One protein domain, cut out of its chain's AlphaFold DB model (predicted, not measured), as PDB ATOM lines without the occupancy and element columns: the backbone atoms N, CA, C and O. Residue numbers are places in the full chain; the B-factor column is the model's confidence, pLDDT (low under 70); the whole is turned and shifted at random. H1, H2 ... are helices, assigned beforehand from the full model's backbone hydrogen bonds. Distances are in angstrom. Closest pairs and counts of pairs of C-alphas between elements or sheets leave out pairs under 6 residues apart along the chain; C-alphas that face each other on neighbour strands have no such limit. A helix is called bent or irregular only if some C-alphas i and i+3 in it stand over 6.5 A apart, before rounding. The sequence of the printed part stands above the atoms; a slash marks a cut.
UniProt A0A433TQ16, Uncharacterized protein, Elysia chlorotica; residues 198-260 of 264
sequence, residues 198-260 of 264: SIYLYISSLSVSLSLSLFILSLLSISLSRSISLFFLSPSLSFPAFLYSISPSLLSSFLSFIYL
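This is residues 198 to 260 of the 264 residues of an uncharacterized protein of Elysia chlorotica (UniProt A0A433TQ16). One long helix, H1, makes the length of a rod, and two short helices, H2 and then H3, fold back along it as a loose second arm. Residues 198 to 208 of H1 stick out at one end. The printed part has 63 residues with three named helices in the order H1, H2, H3, and is all helix. It is only just extended, close to loose, with a radius of gyration of the C-alphas of 16.0 A and spans of 54 by 18 by 9 A.

H1, residues 198 to 233, runs 52.7 A from C-alpha 198 at (125.372, 102.931, 82.210) to C-alpha 233 at (85.963, 122.067, 111.426). H2, residues 235 to 245, spans 16.8 A and is irregular: C-alphas 236 and 239 are 7.5 A apart. H3, residues 248 to 258, spans 15.1 A and ends at C-alpha 258 at (119.029, 116.399, 96.774).

H1 touches H2 with its residues 223 to 231 alone; the closest C-alphas, of Phe 231 and Ser 238, are 5.0 A apart. They form a helical hairpin, at a shallow tilt of 16 degrees, opposite ways. H1 and H3 are near each other, with 7 pairs of C-alphas within 10 A. H2 and H3 are apart. In H1 and H3 every O i to N i+4 pair is within hydrogen-bond range; in H2, 3 of 7 are, and 1 of 8 O i to N i+3 pairs.

The C-alphas farthest apart, of Ser 198 and Ser 236, are 54.4 A apart. The printed part has no cut, and both links are tight. The model's pLDDT is under 70 at residues 233 to 260.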
ATOM      1  N   SER A 198     125.385 101.593  81.603       92.94
ATOM      2  CA  SER A 198     125.372 102.931  82.210       92.94
ATOM      3  C   SER A 198     124.071 103.682  81.918       92.94
ATOM      4  O   SER A 198     123.466 104.226  82.841       92.94
ATOM      5  N   ILE A 199     123.575 103.641  80.676       91.69
ATOM      6  CA  ILE A 199     122.284 104.246  80.320       91.69
ATOM      7  C   ILE A 199     121.129 103.560  81.054       91.69
ATOM      8  O   ILE A 199     120.253 104.243  81.583       91.69
ATOM      9  N   TYR A 200     121.116 102.226  81.119       94.94
ATOM     10  CA  TYR A 200     120.063 101.493  81.821       94.94
ATOM     11  C   TYR A 200     120.005 101.865  83.307       94.94
ATOM     12  O   TYR A 200     118.925 102.139  83.837       94.94
ATOM     13  N   LEU A 201     121.160 101.923  83.974       90.31
ATOM     14  CA  LEU A 201     121.251 102.320  85.378       90.31
ATOM     15  C   LEU A 201     120.830 103.778  85.582       90.31
ATOM     16  O   LEU A 201     120.071 104.065  86.509       90.31
ATOM     17  N   TYR A 202     121.243 104.678  84.688       93.75
ATOM     18  CA  TYR A 202     120.847 106.083  84.737       93.75
ATOM     19  C   TYR A 202     119.324 106.240  84.630       93.75
ATOM     20  O   TYR A 202     118.703 106.842  85.505       93.75
ATOM     21  N   ILE A 203     118.697 105.627  83.621       89.06
ATOM     22  CA  ILE A 203     117.241 105.694  83.425       89.06
ATOM     23  C   ILE A 203     116.499 105.061  84.607       89.06
ATOM     24  O   ILE A 203     115.513 105.622  85.090       89.06
ATOM     25  N   SER A 204     116.987 103.927  85.114       92.00
ATOM     26  CA  SER A 204     116.405 103.260  86.283       92.00
ATOM     27  C   SER A 204     116.440 104.172  87.510       92.00
ATOM     28  O   SER A 204     115.407 104.388  88.143       92.00
ATOM     29  N   SER A 205     117.590 104.789  87.803       89.38
ATOM     30  CA  SER A 205     117.730 105.727  88.924       89.38
ATOM     31  C   SER A 205     116.815 106.948  88.789       89.38
ATOM     32  O   SER A 205     116.157 107.343  89.756       89.38
ATOM     33  N   LEU A 206     116.681 107.485  87.570       91.06
ATOM     34  CA  LEU A 206     115.797 108.608  87.280       91.06
ATOM     35  C   LEU A 206     114.336 108.228  87.536       91.06
ATOM     36  O   LEU A 206     113.635 108.951  88.239       91.06
ATOM     37  N   SER A 207     113.886 107.073  87.038       92.50
ATOM     38  CA  SER A 207     112.513 106.600  87.250       92.50
ATOM     39  C   SER A 207     112.174 106.422  88.735       92.50
ATOM     40  O   SER A 207     111.110 106.853  89.183       92.50
ATOM     41  N   VAL A 208     113.110 105.879  89.522       87.94
ATOM     42  CA  VAL A 208     112.948 105.695  90.969       87.94
ATOM     43  C   VAL A 208     112.857 107.049  91.667       87.94
ATOM     44  O   VAL A 208     111.915 107.274  92.425       87.94
ATOM     45  N   SER A 209     113.758 107.987  91.359       90.12
ATOM     46  CA  SER A 209     113.726 109.336  91.941       90.12
ATOM     47  C   SER A 209     112.417 110.080  91.632       90.12
ATOM     48  O   SER A 209     111.824 110.717  92.509       90.12
ATOM     49  N   LEU A 210     111.904 109.936  90.408       88.88
ATOM     50  CA  LEU A 210     110.682 110.596  89.963       88.88
ATOM     51  C   LEU A 210     109.445 109.964  90.619       88.88
ATOM     52  O   LEU A 210     108.570 110.678  91.098       88.88
ATOM     53  N   SER A 211     109.407 108.635  90.753       91.75
ATOM     54  CA  SER A 211     108.332 107.950  91.487       91.75
ATOM     55  C   SER A 211     108.287 108.333  92.972       91.75
ATOM     56  O   SER A 211     107.213 108.624  93.500       91.75
ATOM     57  N   LEU A 212     109.448 108.417  93.634       85.38
ATOM     58  CA  LEU A 212     109.564 108.834  95.032       85.38
ATOM     59  C   LEU A 212     109.128 110.285  95.224       85.38
ATOM     60  O   LEU A 212     108.329 110.570  96.113       85.38
ATOM     61  N   SER A 213     109.604 111.203  94.382       87.88
ATOM     62  CA  SER A 213     109.207 112.613  94.468       87.88
ATOM     63  C   SER A 213     107.698 112.801  94.287       87.88
ATOM     64  O   SER A 213     107.076 113.492  95.093       87.88
ATOM     65  N   LEU A 214     107.078 112.133  93.306       88.88
ATOM     66  CA  LEU A 214     105.625 112.175  93.107       88.88
ATOM     67  C   LEU A 214     104.854 111.576  94.287       88.88
ATOM     68  O   LEU A 214     103.841 112.139  94.705       88.88
ATOM     69  N   PHE A 215     105.337 110.468  94.854       89.69
ATOM     70  CA  PHE A 215     104.735 109.865  96.039       89.69
ATOM     71  C   PHE A 215     104.754 110.834  97.226       89.69
ATOM     72  O   PHE A 215     103.725 111.049  97.868       89.69
ATOM     73  N   ILE A 216     105.891 111.484  97.482       83.81
ATOM     74  CA  ILE A 216     105.993 112.423  98.599       83.81
ATOM     75  C   ILE A 216     105.139 113.677  98.354       83.81
ATOM     76  O   ILE A 216     104.474 114.144  99.276       83.81
ATOM     77  N   LEU A 217     105.085 114.197  97.123       87.12
ATOM     78  CA  LEU A 217     104.192 115.308  96.773       87.12
ATOM     79  C   LEU A 217     102.716 114.944  96.986       87.12
ATOM     80  O   LEU A 217     101.954 115.752  97.519       87.12
ATOM     81  N   SER A 218     102.320 113.718  96.632       84.50
ATOM     82  CA  SER A 218     100.973 113.213  96.900       84.50
ATOM     83  C   SER A 218     100.681 113.185  98.403       84.50
ATOM     84  O   SER A 218      99.681 113.760  98.840       84.50
ATOM     85  N   LEU A 219     101.584 112.630  99.218       86.12
ATOM     86  CA  LEU A 219     101.437 112.624 100.676       86.12
ATOM     87  C   LEU A 219     101.351 114.038 101.262       86.12
ATOM     88  O   LEU A 219     100.493 114.298 102.107       86.12
ATOM     89  N   LEU A 220     102.189 114.965 100.787       82.69
ATOM     90  CA  LEU A 220     102.157 116.356 101.224       82.69
ATOM     91  C   LEU A 220     100.804 116.993 100.891       82.69
ATOM     92  O   LEU A 220     100.187 117.595 101.767       82.69
ATOM     93  N   SER A 221     100.289 116.788  99.676       85.75
ATOM     94  CA  SER A 221      98.978 117.309  99.263       85.75
ATOM     95  C   SER A 221      97.820 116.757 100.110       85.75
ATOM     96  O   SER A 221      96.923 117.505 100.509       85.75
ATOM     97  N   ILE A 222      97.863 115.469 100.473       83.31
ATOM     98  CA  ILE A 222      96.870 114.829 101.348       83.31
ATOM     99  C   ILE A 222      96.977 115.385 102.771       83.31
ATOM    100  O   ILE A 222      95.964 115.702 103.394       83.31
ATOM    101  N   SER A 223      98.194 115.552 103.291       80.50
ATOM    102  CA  SER A 223      98.406 116.126 104.623       80.50
ATOM    103  C   SER A 223      97.904 117.573 104.705       80.50
ATOM    104  O   SER A 223      97.230 117.944 105.666       80.50
ATOM    105  N   LEU A 224      98.153 118.362 103.657       78.25
ATOM    106  CA  LEU A 224      97.794 119.771 103.585       78.25
ATOM    107  C   LEU A 224      96.279 119.933 103.423       78.25
ATOM    108  O   LEU A 224      95.664 120.665 104.194       78.25
ATOM    109  N   SER A 225      95.643 119.163 102.534       84.31
ATOM    110  CA  SER A 225      94.177 119.140 102.410       84.31
ATOM    111  C   SER A 225      93.481 118.705 103.705       84.31
ATOM    112  O   SER A 225      92.509 119.342 104.115       84.31
ATOM    113  N   ARG A 226      94.004 117.685 104.403       78.56
ATOM    114  CA  ARG A 226      93.481 117.246 105.707       78.56
ATOM    115  C   ARG A 226      93.668 118.301 106.797       78.56
ATOM    116  O   ARG A 226      92.799 118.470 107.643       78.56
ATOM    117  N   SER A 227      94.785 119.021 106.793       77.06
ATOM    118  CA  SER A 227      95.018 120.092 107.765       77.06
ATOM    119  C   SER A 227      94.081 121.289 107.556       77.06
ATOM    120  O   SER A 227      93.538 121.814 108.527       77.06
ATOM    121  N   ILE A 228      93.812 121.656 106.296       75.50
ATOM    122  CA  ILE A 228      92.862 122.716 105.934       75.50
ATOM    123  C   ILE A 228      91.441 122.310 106.329       75.50
ATOM    124  O   ILE A 228      90.725 123.104 106.937       75.50
ATOM    125  N   SER A 229      91.021 121.075 106.034       78.88
ATOM    126  CA  SER A 229      89.678 120.619 106.407       78.88
ATOM    127  C   SER A 229      89.473 120.601 107.927       78.88
ATOM    128  O   SER A 229      88.426 121.036 108.403       78.88
ATOM    129  N   LEU A 230      90.485 120.192 108.703       70.06
ATOM    130  CA  LEU A 230      90.452 120.250 110.170       70.06
ATOM    131  C   LEU A 230      90.437 121.684 110.719       70.06
ATOM    132  O   LEU A 230      89.761 121.937 111.715       70.06
ATOM    133  N   PHE A 231      91.136 122.623 110.073       72.50
ATOM    134  CA  PHE A 231      91.100 124.043 110.437       72.50
ATOM    135  C   PHE A 231      89.679 124.618 110.353       72.50
ATOM    136  O   PHE A 231      89.240 125.290 111.285       72.50
ATOM    137  N   PHE A 232      88.935 124.302 109.286       71.44
ATOM    138  CA  PHE A 232      87.547 124.750 109.127       71.44
ATOM    139  C   PHE A 232      86.556 124.058 110.078       71.44
ATOM    140  O   PHE A 232      85.562 124.669 110.458       71.44
ATOM    141  N   LEU A 233      86.814 122.807 110.480       68.50
ATOM    142  CA  LEU A 233      85.963 122.067 111.426       68.50
ATOM    143  C   LEU A 233      86.182 122.479 112.890       68.50
ATOM    144  O   LEU A 233      85.259 122.391 113.697       68.50
ATOM    145  N   SER A 234      87.391 122.921 113.251       58.72
ATOM    146  CA  SER A 234      87.734 123.299 114.626       58.72
ATOM    147  C   SER A 234      89.013 124.158 114.665       58.72
ATOM    148  O   SER A 234      90.120 123.607 114.681       58.72
ATOM    149  N   PRO A 235      88.907 125.501 114.723       59.88
ATOM    150  CA  PRO A 235      90.068 126.391 114.616       59.88
ATOM    151  C   PRO A 235      91.076 126.245 115.772       59.88
ATOM    152  O   PRO A 235      92.259 126.522 115.583       59.88
ATOM    153  N   SER A 236      90.657 125.738 116.937       53.19
ATOM    154  CA  SER A 236      91.480 125.609 118.150       53.19
ATOM    155  C   SER A 236      92.473 124.430 118.170       53.19
ATOM    156  O   SER A 236      93.426 124.477 118.942       53.19
ATOM    157  N   LEU A 237      92.306 123.396 117.328       52.19
ATOM    158  CA  LEU A 237      93.172 122.191 117.291       52.19
ATOM    159  C   LEU A 237      94.136 122.143 116.085       52.19
ATOM    160  O   LEU A 237      94.904 121.196 115.926       52.19
ATOM    161  N   SER A 238      94.099 123.159 115.224       54.06
ATOM    162  CA  SER A 238      94.676 123.136 113.872       54.06
ATOM    163  C   SER A 238      96.184 123.424 113.800       54.06
ATOM    164  O   SER A 238      96.920 122.741 113.086       54.06
ATOM    165  N   PHE A 239      96.667 124.396 114.577       52.59
ATOM    166  CA  PHE A 239      98.072 124.818 114.592       52.59
ATOM    167  C   PHE A 239      99.079 123.725 115.009       52.59
ATOM    168  O   PHE A 239     100.096 123.582 114.325       52.59
ATOM    169  N   PRO A 240      98.845 122.916 116.065       55.62
ATOM    170  CA  PRO A 240      99.812 121.888 116.460       55.62
ATOM    171  C   PRO A 240      99.873 120.705 115.475       55.62
ATOM    172  O   PRO A 240     100.943 120.129 115.284       55.62
ATOM    173  N   ALA A 241      98.769 120.369 114.793       55.72
ATOM    174  CA  ALA A 241      98.729 119.274 113.819       55.72
ATOM    175  C   ALA A 241      99.489 119.595 112.515       55.72
ATOM    176  O   ALA A 241     100.099 118.703 111.925       55.72
ATOM    177  N   PHE A 242      99.489 120.865 112.086       54.06
ATOM    178  CA  PHE A 242     100.217 121.326 110.896       54.06
ATOM    179  C   PHE A 242     101.743 121.314 111.096       54.06
ATOM    180  O   PHE A 242     102.490 120.964 110.189       54.06
ATOM    181  N   LEU A 243     102.224 121.648 112.299       51.69
ATOM    182  CA  LEU A 243     103.658 121.610 112.619       51.69
ATOM    183  C   LEU A 243     104.190 120.182 112.816       51.69
ATOM    184  O   LEU A 243     105.358 119.926 112.532       51.69
ATOM    185  N   TYR A 244     103.348 119.240 113.253       57.00
ATOM    186  CA  TYR A 244     103.741 117.835 113.409       57.00
ATOM    187  C   TYR A 244     103.807 117.079 112.067       57.00
ATOM    188  O   TYR A 244     104.599 116.147 111.925       57.00
ATOM    189  N   SER A 245     103.008 117.470 111.062       55.72
ATOM    190  CA  SER A 245     103.032 116.835 109.732       55.72
ATOM    191  C   SER A 245     104.278 117.205 108.920       55.72
ATOM    192  O   SER A 245     104.824 116.350 108.221       55.72
ATOM    193  N   ILE A 246     104.808 118.423 109.089       56.12
ATOM    194  CA  ILE A 246     106.103 118.872 108.540       56.12
ATOM    195  C   ILE A 246     107.245 118.430 109.473       56.12
ATOM    196  O   ILE A 246     108.156 119.186 109.806       56.12
ATOM    197  N   SER A 247     107.186 117.185 109.947       54.81
ATOM    198  CA  SER A 247     108.250 116.614 110.770       54.81
ATOM    199  C   SER A 247     109.609 116.745 110.049       54.81
ATOM    200  O   SER A 247     109.710 116.437 108.852       54.81
ATOM    201  N   PRO A 248     110.679 117.181 110.743       57.75
ATOM    202  CA  PRO A 248     111.997 117.417 110.143       57.75
ATOM    203  C   PRO A 248     112.612 116.159 109.512       57.75
ATOM    204  O   PRO A 248     113.506 116.266 108.677       57.75
ATOM    205  N   SER A 249     112.092 114.971 109.834       54.81
ATOM    206  CA  SER A 249     112.409 113.702 109.178       54.81
ATOM    207  C   SER A 249     112.141 113.724 107.672       54.81
ATOM    208  O   SER A 249     113.034 113.344 106.916       54.81
ATOM    209  N   LEU A 250     110.980 114.230 107.227       54.25
ATOM    210  CA  LEU A 250     110.629 114.303 105.800       54.25
ATOM    211  C   LEU A 250     111.502 115.321 105.052       54.25
ATOM    212  O   LEU A 250     111.959 115.054 103.939       54.25
ATOM    213  N   LEU A 251     111.796 116.457 105.691       55.75
ATOM    214  CA  LEU A 251     112.694 117.477 105.148       55.75
ATOM    215  C   LEU A 251     114.142 116.964 105.057       55.75
ATOM    216  O   LEU A 251     114.818 117.215 104.062       55.75
ATOM    217  N   SER A 252     114.605 116.197 106.053       56.44
ATOM    218  CA  SER A 252     115.943 115.593 106.040       56.44
ATOM    219  C   SER A 252     116.076 114.517 104.962       56.44
ATOM    220  O   SER A 252     117.098 114.478 104.283       56.44
ATOM    221  N   SER A 253     115.029 113.715 104.714       57.75
ATOM    222  CA  SER A 253     115.028 112.754 103.607       57.75
ATOM    223  C   SER A 253     115.065 113.457 102.247       57.75
ATOM    224  O   SER A 253     115.854 113.061 101.395       57.75
ATOM    225  N   PHE A 254     114.317 114.554 102.066       55.31
ATOM    226  CA  PHE A 254     114.390 115.375 100.851       55.31
ATOM    227  C   PHE A 254     115.773 115.996 100.640       55.31
ATOM    228  O   PHE A 254     116.317 115.916  99.541       55.31
ATOM    229  N   LEU A 255     116.363 116.583 101.685       55.28
ATOM    230  CA  LEU A 255     117.696 117.175 101.600       55.28
ATOM    231  C   LEU A 255     118.768 116.110 101.358       55.28
ATOM    232  O   LEU A 255     119.645 116.343 100.540       55.28
ATOM    233  N   SER A 256     118.668 114.926 101.967       57.44
ATOM    234  CA  SER A 256     119.598 113.817 101.708       57.44
ATOM    235  C   SER A 256     119.517 113.284 100.273       57.44
ATOM    236  O   SER A 256     120.533 112.873  99.724       57.44
ATOM    237  N   PHE A 257     118.340 113.346  99.640       55.00
ATOM    238  CA  PHE A 257     118.149 112.933  98.247       55.00
ATOM    239  C   PHE A 257     118.636 113.992  97.247       55.00
ATOM    240  O   PHE A 257     119.137 113.640  96.186       55.00
ATOM    241  N   ILE A 258     118.514 115.282  97.586       54.78
ATOM    242  CA  ILE A 258     119.029 116.399  96.774       54.78
ATOM    243  C   ILE A 258     120.557 116.527  96.911       54.78
ATOM    244  O   ILE A 258     121.229 116.880  95.946       54.78
ATOM    245  N   TYR A 259     121.106 116.237  98.096       46.09
ATOM    246  CA  TYR A 259     122.537 116.339  98.400       46.09
ATOM    247  C   TYR A 259     123.314 115.029  98.263       46.09
ATOM    248  O   TYR A 259     124.508 115.037  98.556       46.09
ATOM    249  N   LEU A 260     122.709 113.922  97.816       43.47
ATOM    250  CA  LEU A 260     123.510 112.772  97.403       43.47
ATOM    251  C   LEU A 260     124.257 113.195  96.131       43.47
ATOM    252  O   LEU A 260     123.615 113.378  95.091       43.47
TER     253      LEU A 260